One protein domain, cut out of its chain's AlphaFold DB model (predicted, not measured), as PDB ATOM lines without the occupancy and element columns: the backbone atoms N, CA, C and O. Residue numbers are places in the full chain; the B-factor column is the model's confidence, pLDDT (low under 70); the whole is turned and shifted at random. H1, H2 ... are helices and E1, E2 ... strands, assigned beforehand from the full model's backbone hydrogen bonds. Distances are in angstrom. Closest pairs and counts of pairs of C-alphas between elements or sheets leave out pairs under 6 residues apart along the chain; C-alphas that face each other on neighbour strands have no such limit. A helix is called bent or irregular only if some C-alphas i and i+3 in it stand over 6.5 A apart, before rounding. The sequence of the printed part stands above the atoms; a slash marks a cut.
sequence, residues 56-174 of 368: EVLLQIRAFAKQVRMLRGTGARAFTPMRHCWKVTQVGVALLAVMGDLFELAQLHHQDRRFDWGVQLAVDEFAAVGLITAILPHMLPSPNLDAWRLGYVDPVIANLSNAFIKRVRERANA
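What this domain is: This is residues 56 to 174 of the 368 residues of an uncharacterized protein of Variovorax sp. Root411 (UniProt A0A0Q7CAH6). What shape do these atoms make? Crossed helices form a compact body with H6 and arm H2a nearest its middle, H1 and H3 packed across each other, and H4 packed on H2b and H6. The small antiparallel hairpin E1 and E2 lies at one end, and residues 109 to 114 stick out at the other. What is it made of? The printed part has 119 residues, mostly helix, with six named helices and three named strands in the order H1, E1, E2, H2, E3, H3, H4, H5, H6. The radius of gyration of the C-alphas is 13.5 A, and the spans are 44 by 37 by 23 A.

Where its parts are: What comes first? H1, residues 56 to 69, begins at C-alpha 56 (153.782, 173.407, 164.095) and is 20.0 A long. E1, residues 79 to 81, and E2, residues 86 to 88, follow. Is H2 straight? H2, residues 90 to 107, was assigned as one helix by its hydrogen bonds but is bent, with C-alphas 97 and 100 7.7 A apart; arms H2a, residues 90 to 97, and H2b, residues 100 to 107, stand at a steep tilt of 66 degrees. What follows? E3, residues 113 to 115, pairs with no named strand, and H3 is residues 117 to 128. H4, residues 131 to 139, is irregular, but only just: C-alphas 134 and 137 are 7.0 A apart. H5 is residues 145 to 149; H6, residues 155 to 172, is 25.6 A long and ends at C-alpha 172 (143.727, 158.755, 176.272).

How they stand to each other: What does H1 touch? Among others H3, about perpendicular at 81 degrees, with residues 118 to 122 of H3 alone; the closest C-alphas, of Arg 62 and Val 119, are 5.0 A apart. How do E1 and E2 pair? In their hairpin N 80 and O 87 are within hydrogen-bond range at 2.9 A. What touches H6? Among others H4, at a steep tilt of 41 degrees, opposite ways, with residues 156 to 161 of H6 alone; the closest C-alphas, of Ala 134 and Ile 157, are 6.3 A apart. Are the helix backbones complete? Every O i to N i+4 pair is within hydrogen-bond range in H1, H2a, H2b, H3, H5 and H6; in H4 it is 3 of 5.

The domain as a whole: How far does it reach? The two C-alphas farthest apart, of Arg 83 and Asp 112, are 45.9 A apart. Is anything cut or uncertain? The printed part has no cut and no long link. Its mean pLDDT is 87.6, with residues 73 to 74, 109 to 110 and 138 to 144 under 70.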
ATOM      1  N   GLU A  56     154.650 172.678 163.173       85.69
ATOM      2  CA  GLU A  56     153.782 173.407 164.095       85.69
ATOM      3  C   GLU A  56     152.407 172.758 164.292       85.69
ATOM      4  O   GLU A  56     151.956 172.598 165.423       85.69
ATOM      5  N   VAL A  57     151.762 172.351 163.201       87.06
ATOM      6  CA  VAL A  57     150.426 171.747 163.207       87.06
ATOM      7  C   VAL A  57     150.415 170.460 164.035       87.06
ATOM      8  O   VAL A  57     149.578 170.283 164.923       87.06
ATOM      9  N   LEU A  58     151.410 169.590 163.828       90.69
ATOM     10  CA  LEU A  58     151.558 168.357 164.606       90.69
ATOM     11  C   LEU A  58     151.765 168.650 166.105       90.69
ATOM     12  O   LEU A  58     151.228 167.943 166.959       90.69
ATOM     13  N   LEU A  59     152.518 169.703 166.446       92.06
ATOM     14  CA  LEU A  59     152.722 170.129 167.834       92.06
ATOM     15  C   LEU A  59     151.438 170.691 168.467       92.06
ATOM     16  O   LEU A  59     151.161 170.388 169.630       92.06
ATOM     17  N   GLN A  60     150.637 171.452 167.718       92.50
ATOM     18  CA  GLN A  60     149.361 172.001 168.184       92.50
ATOM     19  C   GLN A  60     148.318 170.902 168.420       92.50
ATOM     20  O   GLN A  60     147.718 170.857 169.495       92.50
ATOM     21  N   ILE A  61     148.170 169.949 167.492       94.31
ATOM     22  CA  ILE A  61     147.280 168.787 167.667       94.31
ATOM     23  C   ILE A  61     147.700 167.958 168.888       94.31
ATOM     24  O   ILE A  61     146.860 167.570 169.702       94.31
ATOM     25  N   ARG A  62     149.006 167.731 169.076       94.81
ATOM     26  CA  ARG A  62     149.535 167.034 170.257       94.81
ATOM     27  C   ARG A  62     149.233 167.775 171.560       94.81
ATOM     28  O   ARG A  62     148.855 167.150 172.554       94.81
ATOM     29  N   ALA A  63     149.397 169.098 171.569       94.12
ATOM     30  CA  ALA A  63     149.078 169.937 172.719       94.12
ATOM     31  C   ALA A  63     147.577 169.885 173.048       94.12
ATOM     32  O   ALA A  63     147.218 169.699 174.212       94.12
ATOM     33  N   PHE A  64     146.716 169.942 172.030       95.88
ATOM     34  CA  PHE A  64     145.270 169.765 172.155       95.88
ATOM     35  C   PHE A  64     144.902 168.385 172.730       95.88
ATOM     36  O   PHE A  64     144.184 168.310 173.728       95.88
ATOM     37  N   ALA A  65     145.447 167.288 172.193       94.94
ATOM     38  CA  ALA A  65     145.191 165.937 172.705       94.94
ATOM     39  C   ALA A  65     145.606 165.790 174.183       94.94
ATOM     40  O   ALA A  65     144.871 165.224 175.001       94.94
ATOM     41  N   LYS A  66     146.755 166.371 174.561       93.44
ATOM     42  CA  LYS A  66     147.215 166.433 175.955       93.44
ATOM     43  C   LYS A  66     146.280 167.271 176.836       93.44
ATOM     44  O   LYS A  66     145.966 166.842 177.946       93.44
ATOM     45  N   GLN A  67     145.807 168.421 176.352       94.00
ATOM     46  CA  GLN A  67     144.830 169.252 177.056       94.00
ATOM     47  C   GLN A  67     143.536 168.470 177.313       94.00
ATOM     48  O   GLN A  67     143.070 168.450 178.450       94.00
ATOM     49  N   VAL A  68     143.002 167.767 176.306       93.94
ATOM     50  CA  VAL A  68     141.784 166.943 176.429       93.94
ATOM     51  C   VAL A  68     141.961 165.809 177.442       93.94
ATOM     52  O   VAL A  68     141.076 165.597 178.275       93.94
ATOM     53  N   ARG A  69     143.115 165.126 177.447       91.44
ATOM     54  CA  ARG A  69     143.447 164.096 178.452       91.44
ATOM     55  C   ARG A  69     143.433 164.641 179.884       91.44
ATOM     56  O   ARG A  69     143.006 163.929 180.788       91.44
ATOM     57  N   MET A  70     143.878 165.884 180.088       90.69
ATOM     58  CA  MET A  70     143.960 166.535 181.406       90.69
ATOM     59  C   MET A  70     142.612 167.049 181.952       90.69
ATOM     60  O   MET A  70     142.557 167.487 183.105       90.69
ATOM     61  N   LEU A  71     141.527 167.009 181.169       89.62
ATOM     62  CA  LEU A  71     140.212 167.501 181.594       89.62
ATOM     63  C   LEU A  71     139.615 166.613 182.697       89.62
ATOM     64  O   LEU A  71     139.249 165.460 182.467       89.62
ATOM     65  N   ARG A  72     139.475 167.178 183.901       72.81
ATOM     66  CA  ARG A  72     138.858 166.508 185.052       72.81
ATOM     67  C   ARG A  72     137.330 166.485 184.913       72.81
ATOM     68  O   ARG A  72     136.714 167.507 184.627       72.81
ATOM     69  N   GLY A  73     136.722 165.331 185.194       66.50
ATOM     70  CA  GLY A  73     135.267 165.151 185.224       66.50
ATOM     71  C   GLY A  73     134.633 164.756 183.882       66.50
ATOM     72  O   GLY A  73     135.176 164.972 182.797       66.50
ATOM     73  N   THR A  74     133.442 164.157 183.957       63.75
ATOM     74  CA  THR A  74     132.718 163.588 182.805       63.75
ATOM     75  C   THR A  74     132.169 164.643 181.839       63.75
ATOM     76  O   THR A  74     132.022 164.350 180.652       63.75
ATOM     77  N   GLY A  75     131.928 165.872 182.308       73.19
ATOM     78  CA  GLY A  75     131.200 166.931 181.594       73.19
ATOM     79  C   GLY A  75     131.963 167.741 180.535       73.19
ATOM     80  O   GLY A  75     131.380 168.669 179.979       73.19
ATOM     81  N   ALA A  76     133.229 167.431 180.243       87.06
ATOM     82  CA  ALA A  76     133.999 168.135 179.212       87.06
ATOM     83  C   ALA A  76     133.344 168.026 177.815       87.06
ATOM     84  O   ALA A  76     133.048 166.928 177.343       87.06
ATOM     85  N   ARG A  77     133.112 169.177 177.171       93.94
ATOM     86  CA  ARG A  77     132.396 169.343 175.891       93.94
ATOM     87  C   ARG A  77     133.044 170.460 175.076       93.94
ATOM     88  O   ARG A  77     133.521 171.427 175.665       93.94
ATOM     89  N   ALA A  78     133.028 170.354 173.750       94.94
ATOM     90  CA  ALA A  78     133.421 171.435 172.843       94.94
ATOM     91  C   ALA A  78     132.348 172.538 172.774       94.94
ATOM     92  O   ALA A  78     132.676 173.724 172.757       94.94
ATOM     93  N   PHE A  79     131.072 172.146 172.811       96.00
ATOM     94  CA  PHE A  79     129.925 173.046 172.707       96.00
ATOM     95  C   PHE A  79     128.853 172.723 173.753       96.00
ATOM     96  O   PHE A  79     128.507 171.559 173.976       96.00
ATOM     97  N   THR A  80     128.281 173.759 174.358       95.06
ATOM     98  CA  THR A  80     127.161 173.662 175.302       95.06
ATOM     99  C   THR A  80     125.881 174.158 174.623       95.06
ATOM    100  O   THR A  80     125.896 175.265 174.081       95.06
ATOM    101  N   PRO A  81     124.775 173.392 174.641       94.06
ATOM    102  CA  PRO A  81     123.524 173.839 174.038       94.06
ATOM    103  C   PRO A  81     122.949 175.033 174.808       94.06
ATOM    104  O   PRO A  81     122.909 175.036 176.039       94.06
ATOM    105  N   MET A  82     122.489 176.035 174.067       92.50
ATOM    106  CA  MET A  82     121.733 177.192 174.545       92.50
ATOM    107  C   MET A  82     120.358 177.195 173.860       92.50
ATOM    108  O   MET A  82     120.125 176.442 172.919       92.50
ATOM    109  N   ARG A  83     119.438 178.069 174.294       87.00
ATOM    110  CA  ARG A  83     118.037 178.094 173.818       87.00
ATOM    111  C   ARG A  83     117.876 178.155 172.285       87.00
ATOM    112  O   ARG A  83     116.903 177.616 171.773       87.00
ATOM    113  N   HIS A  84     118.810 178.801 171.576       85.75
ATOM    114  CA  HIS A  84     118.759 179.013 170.120       85.75
ATOM    115  C   HIS A  84     120.120 178.854 169.406       85.75
ATOM    116  O   HIS A  84     120.231 179.178 168.229       85.75
ATOM    117  N   CYS A  85     121.170 178.413 170.105       91.81
ATOM    118  CA  CYS A  85     122.531 178.328 169.563       91.81
ATOM    119  C   CYS A  85     123.396 177.356 170.382       91.81
ATOM    120  O   CYS A  85     122.937 176.781 171.371       91.81
ATOM    121  N   TRP A  86     124.663 177.196 170.004       94.38
ATOM    122  CA  TRP A  86     125.628 176.364 170.722       94.38
ATOM    123  C   TRP A  86     126.786 177.219 171.228       94.38
ATOM    124  O   TRP A  86     127.601 177.702 170.450       94.38
ATOM    125  N   LYS A  87     126.909 177.401 172.544       93.62
ATOM    126  CA  LYS A  87     128.017 178.170 173.119       93.62
ATOM    127  C   LYS A  87     129.309 177.354 173.054       93.62
ATOM    128  O   LYS A  87     129.404 176.307 173.697       93.62
ATOM    129  N   VAL A  88     130.311 177.853 172.333       95.25
ATOM    130  CA  VAL A  88     131.663 177.276 172.330       95.25
ATOM    131  C   VAL A  88     132.282 177.343 173.735       95.25
ATOM    132  O   VAL A  88     132.144 178.339 174.451       95.25
ATOM    133  N   THR A  89     132.945 176.270 174.165       94.44
ATOM    134  CA  THR A  89     133.695 176.226 175.433       94.44
ATOM    135  C   THR A  89     135.179 176.529 175.198       94.44
ATOM    136  O   THR A  89     135.631 176.584 174.059       94.44
ATOM    137  N   GLN A  90     135.991 176.642 176.256       92.75
ATOM    138  CA  GLN A  90     137.456 176.717 176.103       92.75
ATOM    139  C   GLN A  90     138.041 175.501 175.356       92.75
ATOM    140  O   GLN A  90     138.986 175.648 174.585       92.75
ATOM    141  N   VAL A  91     137.457 174.312 175.541       94.12
ATOM    142  CA  VAL A  91     137.849 173.091 174.818       94.12
ATOM    143  C   VAL A  91     137.406 173.168 173.355       94.12
ATOM    144  O   VAL A  91     138.141 172.741 172.472       94.12
ATOM    145  N   GLY A  92     136.239 173.764 173.091       94.50
ATOM    146  CA  GLY A  92     135.773 174.060 171.736       94.50
ATOM    147  C   GLY A  92     136.676 175.050 171.005       94.50
ATOM    148  O   GLY A  92     137.029 174.802 169.862       94.50
ATOM    149  N   VAL A  93     137.131 176.120 171.664       93.19
ATOM    150  CA  VAL A  93     138.085 177.079 171.076       93.19
ATOM    151  C   VAL A  93     139.412 176.397 170.727       93.19
ATOM    152  O   VAL A  93     139.940 176.630 169.643       93.19
ATOM    153  N   ALA A  94     139.923 175.524 171.603       93.88
ATOM    154  CA  ALA A  94     141.134 174.747 171.333       93.88
ATOM    155  C   ALA A  94     140.945 173.749 170.174       93.88
ATOM    156  O   ALA A  94     141.829 173.622 169.334       93.88
ATOM    157  N   LEU A  95     139.782 173.093 170.085       94.62
ATOM    158  CA  LEU A  95     139.421 172.224 168.961       94.62
ATOM    159  C   LEU A  95     139.349 173.007 167.642       94.62
ATOM    160  O   LEU A  95     139.982 172.618 166.668       94.62
ATOM    161  N   LEU A  96     138.624 174.128 167.612       91.94
ATOM    162  CA  LEU A  96     138.467 174.967 166.418       91.94
ATOM    163  C   LEU A  96     139.800 175.531 165.904       91.94
ATOM    164  O   LEU A  96     139.893 175.856 164.725       91.94
ATOM    165  N   ALA A  97     140.824 175.643 166.755       90.25
ATOM    166  CA  ALA A  97     142.163 176.062 166.346       90.25
ATOM    167  C   ALA A  97     142.937 174.990 165.554       90.25
ATOM    168  O   ALA A  97     143.831 175.359 164.807       90.25
ATOM    169  N   VAL A  98     142.593 173.701 165.694       92.19
ATOM    170  CA  VAL A  98     143.273 172.564 165.028       92.19
ATOM    171  C   VAL A  98     142.338 171.734 164.135       92.19
ATOM    172  O   VAL A  98     142.712 170.679 163.630       92.19
ATOM    173  N   MET A  99     141.085 172.164 163.965       90.88
ATOM    174  CA  MET A  99     140.041 171.385 163.289       90.88
ATOM    175  C   MET A  99     140.254 171.274 161.774       90.88
ATOM    176  O   MET A  99     139.941 170.230 161.207       90.88
ATOM    177  N   GLY A 100     140.802 172.315 161.136       86.94
ATOM    178  CA  GLY A 100     141.219 172.261 159.730       86.94
ATOM    179  C   GLY A 100     142.325 171.231 159.520       86.94
ATOM    180  O   GLY A 100     142.181 170.321 158.711       86.94
ATOM    181  N   ASP A 101     143.367 171.297 160.344       88.25
ATOM    182  CA  ASP A 101     144.498 170.375 160.273       88.25
ATOM    183  C   ASP A 101     144.116 168.917 160.564       88.25
ATOM    184  O   ASP A 101     144.595 167.999 159.901       88.25
ATOM    185  N   LEU A 102     143.241 168.684 161.553       90.75
ATOM    186  CA  LEU A 102     142.703 167.353 161.846       90.75
ATOM    187  C   LEU A 102     141.900 166.798 160.669       90.75
ATOM    188  O   LEU A 102     142.006 165.611 160.374       90.75
ATOM    189  N   PHE A 103     141.120 167.642 159.994       88.62
ATOM    190  CA  PHE A 103     140.372 167.263 158.801       88.62
ATOM    191  C   PHE A 103     141.307 166.889 157.645       88.62
ATOM    192  O   PHE A 103     141.145 165.813 157.072       88.62
ATOM    193  N   GLU A 104     142.317 167.711 157.349       84.88
ATOM    194  CA  GLU A 104     143.305 167.417 156.304       84.88
ATOM    195  C   GLU A 104     144.093 166.130 156.615       84.88
ATOM    196  O   GLU A 104     144.144 165.218 155.791       84.88
ATOM    197  N   LEU A 105     144.651 165.999 157.824       86.25
ATOM    198  CA  LEU A 105     145.416 164.809 158.224       86.25
ATOM    199  C   LEU A 105     144.568 163.532 158.243       86.25
ATOM    200  O   LEU A 105     145.093 162.464 157.938       86.25
ATOM    201  N   ALA A 106     143.280 163.620 158.578       88.12
ATOM    202  CA  ALA A 106     142.391 162.460 158.596       88.12
ATOM    203  C   ALA A 106     141.886 162.049 157.198       88.12
ATOM    204  O   ALA A 106     141.461 160.908 157.028       88.12
ATOM    205  N   GLN A 107     141.961 162.931 156.191       83.19
ATOM    206  CA  GLN A 107     141.781 162.557 154.779       83.19
ATOM    207  C   GLN A 107     143.020 161.872 154.183       83.19
ATOM    208  O   GLN A 107     142.907 161.073 153.251       83.19
ATOM    209  N   LEU A 108     144.209 162.175 154.709       76.31
ATOM    210  CA  LEU A 108     145.480 161.646 154.226       76.31
ATOM    211  C   LEU A 108     145.704 160.179 154.650       76.31
ATOM    212  O   LEU A 108     146.465 159.876 155.570       76.31
ATOM    213  N   HIS A 109     145.080 159.246 153.922       62.56
ATOM    214  CA  HIS A 109     145.325 157.804 154.040       62.56
ATOM    215  C   HIS A 109     146.758 157.417 153.611       62.56
ATOM    216  O   HIS A 109     147.016 157.018 152.472       62.56
ATOM    217  N   HIS A 110     147.689 157.480 154.561       67.50
ATOM    218  CA  HIS A 110     149.069 157.011 154.422       67.50
ATOM    219  C   HIS A 110     149.345 155.913 155.450       67.50
ATOM    220  O   HIS A 110     149.476 156.185 156.642       67.50
ATOM    221  N   GLN A 111     149.401 154.658 154.994       74.75
ATOM    222  CA  GLN A 111     149.554 153.480 155.869       74.75
ATOM    223  C   GLN A 111     150.948 153.376 156.519       74.75
ATOM    224  O   GLN A 111     151.169 152.577 157.428       74.75
ATOM    225  N   ASP A 112     151.885 154.181 156.035       80.19
ATOM    226  CA  ASP A 112     153.276 154.294 156.447       80.19
ATOM    227  C   ASP A 112     153.569 155.485 157.357       80.19
ATOM    228  O   ASP A 112     154.620 155.501 158.002       80.19
ATOM    229  N   ARG A 113     152.662 156.466 157.439       86.38
ATOM    230  CA  ARG A 113     152.784 157.579 158.383       86.38
ATOM    231  C   ARG A 113     152.377 157.120 159.774       86.38
ATOM    232  O   ARG A 113     151.262 156.664 160.007       86.38
ATOM    233  N   ARG A 114     153.298 157.278 160.718       87.25
ATOM    234  CA  ARG A 114     153.119 156.976 162.140       87.25
ATOM    235  C   ARG A 114     153.370 158.244 162.931       87.25
ATOM    236  O   ARG A 114     154.507 158.709 162.996       87.25
ATOM    237  N   PHE A 115     152.327 158.817 163.510       89.69
ATOM    238  CA  PHE A 115     152.459 160.049 164.285       89.69
ATOM    239  C   PHE A 115     152.824 159.780 165.756       89.69
ATOM    240  O   PHE A 115     152.774 158.645 166.234       89.69
ATOM    241  N   ASP A 116     153.161 160.839 166.501       91.81
ATOM    242  CA  ASP A 116     153.102 160.815 167.969       91.81
ATOM    243  C   ASP A 116     151.750 160.273 168.444       91.81
ATOM    244  O   ASP A 116     150.712 160.583 167.856       91.81
ATOM    245  N   TRP A 117     151.751 159.511 169.543       91.56
ATOM    246  CA  TRP A 117     150.550 158.852 170.064       91.56
ATOM    247  C   TRP A 117     149.360 159.814 170.240       91.56
ATOM    248  O   TRP A 117     148.222 159.416 170.001       91.56
ATOM    249  N   GLY A 118     149.608 161.068 170.644       93.31
ATOM    250  CA  GLY A 118     148.562 162.062 170.880       93.31
ATOM    251  C   GLY A 118     147.990 162.626 169.582       93.31
ATOM    252  O   GLY A 118     146.788 162.863 169.495       93.31
ATOM    253  N   VAL A 119     148.837 162.782 168.559       94.12
ATOM    254  CA  VAL A 119     148.415 163.177 167.208       94.12
ATOM    255  C   VAL A 119     147.630 162.047 166.554       94.12
ATOM    256  O   VAL A 119     146.513 162.282 166.102       94.12
ATOM    257  N   GLN A 120     148.160 160.819 166.579       92.69
ATOM    258  CA  GLN A 120     147.480 159.640 166.040       92.69
ATOM    259  C   GLN A 120     146.109 159.453 166.695       92.69
ATOM    260  O   GLN A 120     145.117 159.294 165.996       92.69
ATOM    261  N   LEU A 121     146.027 159.551 168.027       94.19
ATOM    262  CA  LEU A 121     144.759 159.457 168.748       94.19
ATOM    263  C   LEU A 121     143.746 160.521 168.299       94.19
ATOM    264  O   LEU A 121     142.569 160.212 168.132       94.19
ATOM    265  N   ALA A 122     144.182 161.772 168.139       95.31
ATOM    266  CA  ALA A 122     143.293 162.846 167.721       95.31
ATOM    267  C   ALA A 122     142.798 162.643 166.279       95.31
ATOM    268  O   ALA A 122     141.610 162.818 166.029       95.31
ATOM    269  N   VAL A 123     143.666 162.220 165.357       93.56
ATOM    270  CA  VAL A 123     143.302 161.923 163.959       93.56
ATOM    271  C   VAL A 123     142.362 160.709 163.875       93.56
ATOM    272  O   VAL A 123     141.285 160.814 163.285       93.56
ATOM    273  N   ASP A 124     142.709 159.595 164.533       93.44
ATOM    274  CA  ASP A 124     141.905 158.364 164.598       93.44
ATOM    275  C   ASP A 124     140.478 158.647 165.087       93.44
ATOM    276  O   ASP A 124     139.499 158.226 164.471       93.44
ATOM    277  N   GLU A 125     140.339 159.344 166.220       95.44
ATOM    278  CA  GLU A 125     139.029 159.597 166.817       95.44
ATOM    279  C   GLU A 125     138.230 160.647 166.036       95.44
ATOM    280  O   GLU A 125     137.004 160.558 166.012       95.44
ATOM    281  N   PHE A 126     138.885 161.599 165.359       94.69
ATOM    282  CA  PHE A 126     138.224 162.588 164.498       94.69
ATOM    283  C   PHE A 126     137.580 161.906 163.281       94.69
ATOM    284  O   PHE A 126     136.413 162.159 162.966       94.69
ATOM    285  N   ALA A 127     138.303 160.969 162.659       92.50
ATOM    286  CA  ALA A 127     137.759 160.088 161.631       92.50
ATOM    287  C   ALA A 127     136.637 159.193 162.189       92.50
ATOM    288  O   ALA A 127     135.544 159.137 161.626       92.50
ATOM    289  N   ALA A 128     136.867 158.537 163.331       94.25
ATOM    290  CA  ALA A 128     135.962 157.528 163.882       94.25
ATOM    291  C   ALA A 128     134.651 158.069 164.488       94.25
ATOM    292  O   ALA A 128     133.762 157.269 164.795       94.25
ATOM    293  N   VAL A 129     134.505 159.388 164.674       95.44
ATOM    294  CA  VAL A 129     133.199 160.029 164.946       95.44
ATOM    295  C   VAL A 129     132.504 160.568 163.691       95.44
ATOM    296  O   VAL A 129     131.406 161.100 163.800       95.44
ATOM    297  N   GLY A 130     133.115 160.464 162.508       92.38
ATOM    298  CA  GLY A 130     132.542 160.979 161.263       92.38
ATOM    299  C   GLY A 130     132.604 162.504 161.114       92.38
ATOM    300  O   GLY A 130     131.875 163.058 160.289       92.38
ATOM    301  N   LEU A 131     133.469 163.199 161.871       90.94
ATOM    302  CA  LEU A 131     133.623 164.655 161.743       90.94
ATOM    303  C   LEU A 131     134.113 165.054 160.347       90.94
ATOM    304  O   LEU A 131     133.667 166.078 159.848       90.94
ATOM    305  N   ILE A 132     134.934 164.229 159.682       88.94
ATOM    306  CA  ILE A 132     135.336 164.446 158.280       88.94
ATOM    307  C   ILE A 132     134.095 164.606 157.388       88.94
ATOM    308  O   ILE A 132     133.943 165.617 156.711       88.94
ATOM    309  N   THR A 133     133.177 163.637 157.430       87.94
ATOM    310  CA  THR A 133     131.967 163.616 156.596       87.94
ATOM    311  C   THR A 133     131.018 164.763 156.931       87.94
ATOM    312  O   THR A 133     130.446 165.362 156.026       87.94
ATOM    313  N   ALA A 134     130.863 165.091 158.217       85.75
ATOM    314  CA  ALA A 134     129.978 166.166 158.660       85.75
ATOM    315  C   ALA A 134     130.525 167.571 158.355       85.75
ATOM    316  O   ALA A 134     129.749 168.491 158.128       85.75
ATOM    317  N   ILE A 135     131.849 167.747 158.357       83.50
ATOM    318  CA  ILE A 135     132.500 169.043 158.137       83.50
ATOM    319  C   ILE A 135     132.775 169.298 156.645       83.50
ATOM    320  O   ILE A 135     132.737 170.451 156.224       83.50
ATOM    321  N   LEU A 136     132.970 168.258 155.821       82.88
ATOM    322  CA  LEU A 136     133.265 168.373 154.381       82.88
ATOM    323  C   LEU A 136     132.348 169.356 153.608       82.88
ATOM    324  O   LEU A 136     132.901 170.191 152.890       82.88
ATOM    325  N   PRO A 137     131.004 169.363 153.772       77.06
ATOM    326  CA  PRO A 137     130.123 170.315 153.078       77.06
ATOM    327  C   PRO A 137     130.315 171.778 153.502       77.06
ATOM    328  O   PRO A 137     129.871 172.682 152.803       77.06
ATOM    329  N   HIS A 138     130.953 172.013 154.651       68.69
ATOM    330  CA  HIS A 138     131.174 173.332 155.235       68.69
ATOM    331  C   HIS A 138     132.622 173.829 155.088       68.69
ATOM    332  O   HIS A 138     132.874 174.990 155.386       68.69
ATOM    333  N   MET A 139     133.569 172.995 154.633       64.62
ATOM    334  CA  MET A 139     134.973 173.400 154.423       64.62
ATOM    335  C   MET A 139     135.219 174.124 153.098       64.62
ATOM    336  O   MET A 139     136.232 174.805 152.962       64.62
ATOM    337  N   LEU A 140     134.332 173.968 152.114       55.34
ATOM    338  CA  LEU A 140     134.498 174.526 150.773       55.34
ATOM    339  C   LEU A 140     133.469 175.650 150.548       55.34
ATOM    340  O   LEU A 140     132.275 175.396 150.704       55.34
ATOM    341  N   PRO A 141     133.882 176.881 150.180       50.94
ATOM    342  CA  PRO A 141     135.245 177.306 149.835       50.94
ATOM    343  C   PRO A 141     136.127 177.707 151.036       50.94
ATOM    344  O   PRO A 141     137.328 177.882 150.857       50.94
ATOM    345  N   SER A 142     135.558 177.885 152.231       51.41
ATOM    346  CA  SER A 142     136.298 178.056 153.491       51.41
ATOM    347  C   SER A 142     135.345 177.856 154.676       51.41
ATOM    348  O   SER A 142     134.223 178.374 154.623       51.41
ATOM    349  N   PRO A 143     135.742 177.154 155.754       57.00
ATOM    350  CA  PRO A 143     134.897 177.013 156.928       57.00
ATOM    351  C   PRO A 143     134.751 178.337 157.668       57.00
ATOM    352  O   PRO A 143     135.730 178.952 158.094       57.00
ATOM    353  N   ASN A 144     133.508 178.735 157.933       69.00
ATOM    354  CA  ASN A 144     133.224 179.861 158.818       69.00
ATOM    355  C   ASN A 144     133.372 179.440 160.296       69.00
ATOM    356  O   ASN A 144     132.413 179.425 161.070       69.00
ATOM    357  N   LEU A 145     134.599 179.069 160.684       78.75
ATOM    358  CA  LEU A 145     134.953 178.704 162.060       78.75
ATOM    359  C   LEU A 145     134.680 179.862 163.031       78.75
ATOM    360  O   LEU A 145     134.395 179.621 164.203       78.75
ATOM    361  N   ASP A 146     134.702 181.108 162.552       80.31
ATOM    362  CA  ASP A 146     134.338 182.288 163.337       80.31
ATOM    363  C   ASP A 146     132.837 182.337 163.649       80.31
ATOM    364  O   ASP A 146     132.463 182.580 164.797       80.31
ATOM    365  N   ALA A 147     131.956 181.982 162.708       80.75
ATOM    366  CA  ALA A 147     130.538 181.778 163.008       80.75
ATOM    367  C   ALA A 147     130.329 180.658 164.044       80.75
ATOM    368  O   ALA A 147     129.480 180.794 164.927       80.75
ATOM    369  N   TRP A 148     131.142 179.594 164.017       85.00
ATOM    370  CA  TRP A 148     131.093 178.533 165.035       85.00
ATOM    371  C   TRP A 148     131.605 179.015 166.405       85.00
ATOM    372  O   TRP A 148     131.035 178.637 167.430       85.00
ATOM    373  N   ARG A 149     132.602 179.915 166.451       84.12
ATOM    374  CA  ARG A 149     133.027 180.617 167.685       84.12
ATOM    375  C   ARG A 149     131.923 181.522 168.243       84.12
ATOM    376  O   ARG A 149     131.750 181.583 169.458       84.12
ATOM    377  N   LEU A 150     131.158 182.178 167.369       84.19
ATOM    378  CA  LEU A 150     129.975 182.979 167.720       84.19
ATOM    379  C   LEU A 150     128.742 182.121 168.078       84.19
ATOM    380  O   LEU A 150     127.744 182.647 168.566       84.19
ATOM    381  N   GLY A 151     128.826 180.800 167.897       80.25
ATOM    382  CA  GLY A 151     127.830 179.814 168.319       80.25
ATOM    383  C   GLY A 151     126.813 179.391 167.257       80.25
ATOM    384  O   GLY A 151     125.887 178.636 167.566       80.25
ATOM    385  N   TYR A 152     127.007 179.821 166.009       83.94
ATOM    386  CA  TYR A 152     126.250 179.402 164.826       83.94
ATOM    387  C   TYR A 152     126.859 178.135 164.204       83.94
ATOM    388  O   TYR A 152     127.235 178.112 163.034       83.94
ATOM    389  N   VAL A 153     127.008 177.082 165.012       87.56
ATOM    390  CA  VAL A 153     127.441 175.753 164.555       87.56
ATOM    391  C   VAL A 153     126.231 174.834 164.398       87.56
ATOM    392  O   VAL A 153     125.297 174.872 165.205       87.56
ATOM    393  N   ASP A 154     126.252 174.007 163.354       88.44
ATOM    394  CA  ASP A 154     125.215 173.010 163.102       88.44
ATOM    395  C   ASP A 154     125.090 172.018 164.287       88.44
ATOM    396  O   ASP A 154     126.113 171.577 164.828       88.44
ATOM    397  N   PRO A 155     123.869 171.632 164.718       91.25
ATOM    398  CA  PRO A 155     123.684 170.721 165.846       91.25
ATOM    399  C   PRO A 155     124.349 169.348 165.686       91.25
ATOM    400  O   PRO A 155     124.760 168.766 166.691       91.25
ATOM    401  N   VAL A 156     124.479 168.816 164.469       91.81
ATOM    402  CA  VAL A 156     125.209 167.568 164.205       91.81
ATOM    403  C   VAL A 156     126.697 167.793 164.459       91.81
ATOM    404  O   VAL A 156     127.289 167.062 165.252       91.81
ATOM    405  N   ILE A 157     127.290 168.848 163.894       91.88
ATOM    406  CA  ILE A 157     128.714 169.181 164.087       91.88
ATOM    407  C   ILE A 157     129.030 169.442 165.568       91.88
ATOM    408  O   ILE A 157     130.036 168.946 166.083       91.88
ATOM    409  N   ALA A 158     128.156 170.151 166.287       94.12
ATOM    410  CA  ALA A 158     128.309 170.404 167.718       94.12
ATOM    411  C   ALA A 158     128.271 169.107 168.550       94.12
ATOM    412  O   ALA A 158     129.107 168.901 169.437       94.12
ATOM    413  N   ASN A 159     127.338 168.198 168.243       95.81
ATOM    414  CA  ASN A 159     127.224 166.904 168.917       95.81
ATOM    415  C   ASN A 159     128.388 165.958 168.584       95.81
ATOM    416  O   ASN A 159     128.934 165.336 169.496       95.81
ATOM    417  N   LEU A 160     128.823 165.889 167.323       96.38
ATOM    418  CA  LEU A 160     129.988 165.096 166.918       96.38
ATOM    419  C   LEU A 160     131.287 165.641 167.525       96.38
ATOM    420  O   LEU A 160     132.108 164.863 168.005       96.38
ATOM    421  N   SER A 161     131.436 166.965 167.624       96.19
ATOM    422  CA  SER A 161     132.557 167.598 168.333       96.19
ATOM    423  C   SER A 161     132.559 167.237 169.822       96.19
ATOM    424  O   SER A 161     133.602 166.941 170.398       96.19
ATOM    425  N   ASN A 162     131.387 167.188 170.461       96.62
ATOM    426  CA  ASN A 162     131.258 166.722 171.842       96.62
ATOM    427  C   ASN A 162     131.588 165.225 171.997       96.62
ATOM    428  O   ASN A 162     132.260 164.845 172.959       96.62
ATOM    429  N   ALA A 163     131.165 164.385 171.049       96.19
ATOM    430  CA  ALA A 163     131.501 162.962 171.015       96.19
ATOM    431  C   ALA A 163     133.009 162.730 170.809       96.19
ATOM    432  O   ALA A 163     133.590 161.874 171.473       96.19
ATOM    433  N   PHE A 164     133.654 163.537 169.963       96.94
ATOM    434  CA  PHE A 164     135.099 163.528 169.740       96.94
ATOM    435  C   PHE A 164     135.882 163.832 171.022       96.94
ATOM    436  O   PHE A 164     136.700 163.015 171.444       96.94
ATOM    437  N   ILE A 165     135.575 164.944 171.708       96.88
ATOM    438  CA  ILE A 165     136.207 165.291 172.996       96.88
ATOM    439  C   ILE A 165     136.040 164.160 174.019       96.88
ATOM    440  O   ILE A 165     136.997 163.804 174.712       96.88
ATOM    441  N   LYS A 166     134.842 163.565 174.095       95.12
ATOM    442  CA  LYS A 166     134.565 162.422 174.972       95.12
ATOM    443  C   LYS A 166     135.468 161.226 174.638       95.12
ATOM    444  O   LYS A 166     136.138 160.724 175.539       95.12
ATOM    445  N   ARG A 167     135.518 160.800 173.370       94.88
ATOM    446  CA  ARG A 167     136.268 159.611 172.931       94.88
ATOM    447  C   ARG A 167     137.782 159.784 173.034       94.88
ATOM    448  O   ARG A 167     138.442 158.889 173.557       94.88
ATOM    449  N   VAL A 168     138.327 160.944 172.654       95.00
ATOM    450  CA  VAL A 168     139.753 161.265 172.863       95.00
ATOM    451  C   VAL A 168     140.102 161.184 174.349       95.00
ATOM    452  O   VAL A 168     141.075 160.526 174.705       95.00
ATOM    453  N   ARG A 169     139.293 161.773 175.242       94.00
ATOM    454  CA  ARG A 169     139.520 161.692 176.696       94.00
ATOM    455  C   ARG A 169     139.438 160.255 177.217       94.00
ATOM    456  O   ARG A 169     140.255 159.874 178.052       94.00
ATOM    457  N   GLU A 170     138.460 159.472 176.772       92.44
ATOM    458  CA  GLU A 170     138.263 158.082 177.209       92.44
ATOM    459  C   GLU A 170     139.413 157.179 176.754       92.44
ATOM    460  O   GLU A 170     140.022 156.503 177.583       92.44
ATOM    461  N   ARG A 171     139.802 157.238 175.475       92.06
ATOM    462  CA  ARG A 171     140.911 156.437 174.938       92.06
ATOM    463  C   ARG A 171     142.276 156.920 175.444       92.06
ATOM    464  O   ARG A 171     143.113 156.076 175.733       92.06
ATOM    465  N   ALA A 172     142.491 158.223 175.669       90.88
ATOM    466  CA  ALA A 172     143.727 158.755 176.272       90.88
ATOM    467  C   ALA A 172     143.938 158.354 177.745       90.88
ATOM    468  O   ALA A 172     145.071 158.371 178.228       90.88
ATOM    469  N   ASN A 173     142.858 158.034 178.465       88.62
ATOM    470  CA  ASN A 173     142.894 157.608 179.866       88.62
ATOM    471  C   ASN A 173     142.695 156.091 180.048       88.62
ATOM    472  O   ASN A 173     142.735 155.599 181.175       88.62
ATOM    473  N   ALA A 174     142.521 155.331 178.962       88.69
ATOM    474  CA  ALA A 174     142.478 153.874 179.010       88.69
ATOM    475  C   ALA A 174     143.837 153.292 179.447       88.69
ATOM    476  O   ALA A 174     144.893 153.790 179.052       88.69
TER     477      ALA A 174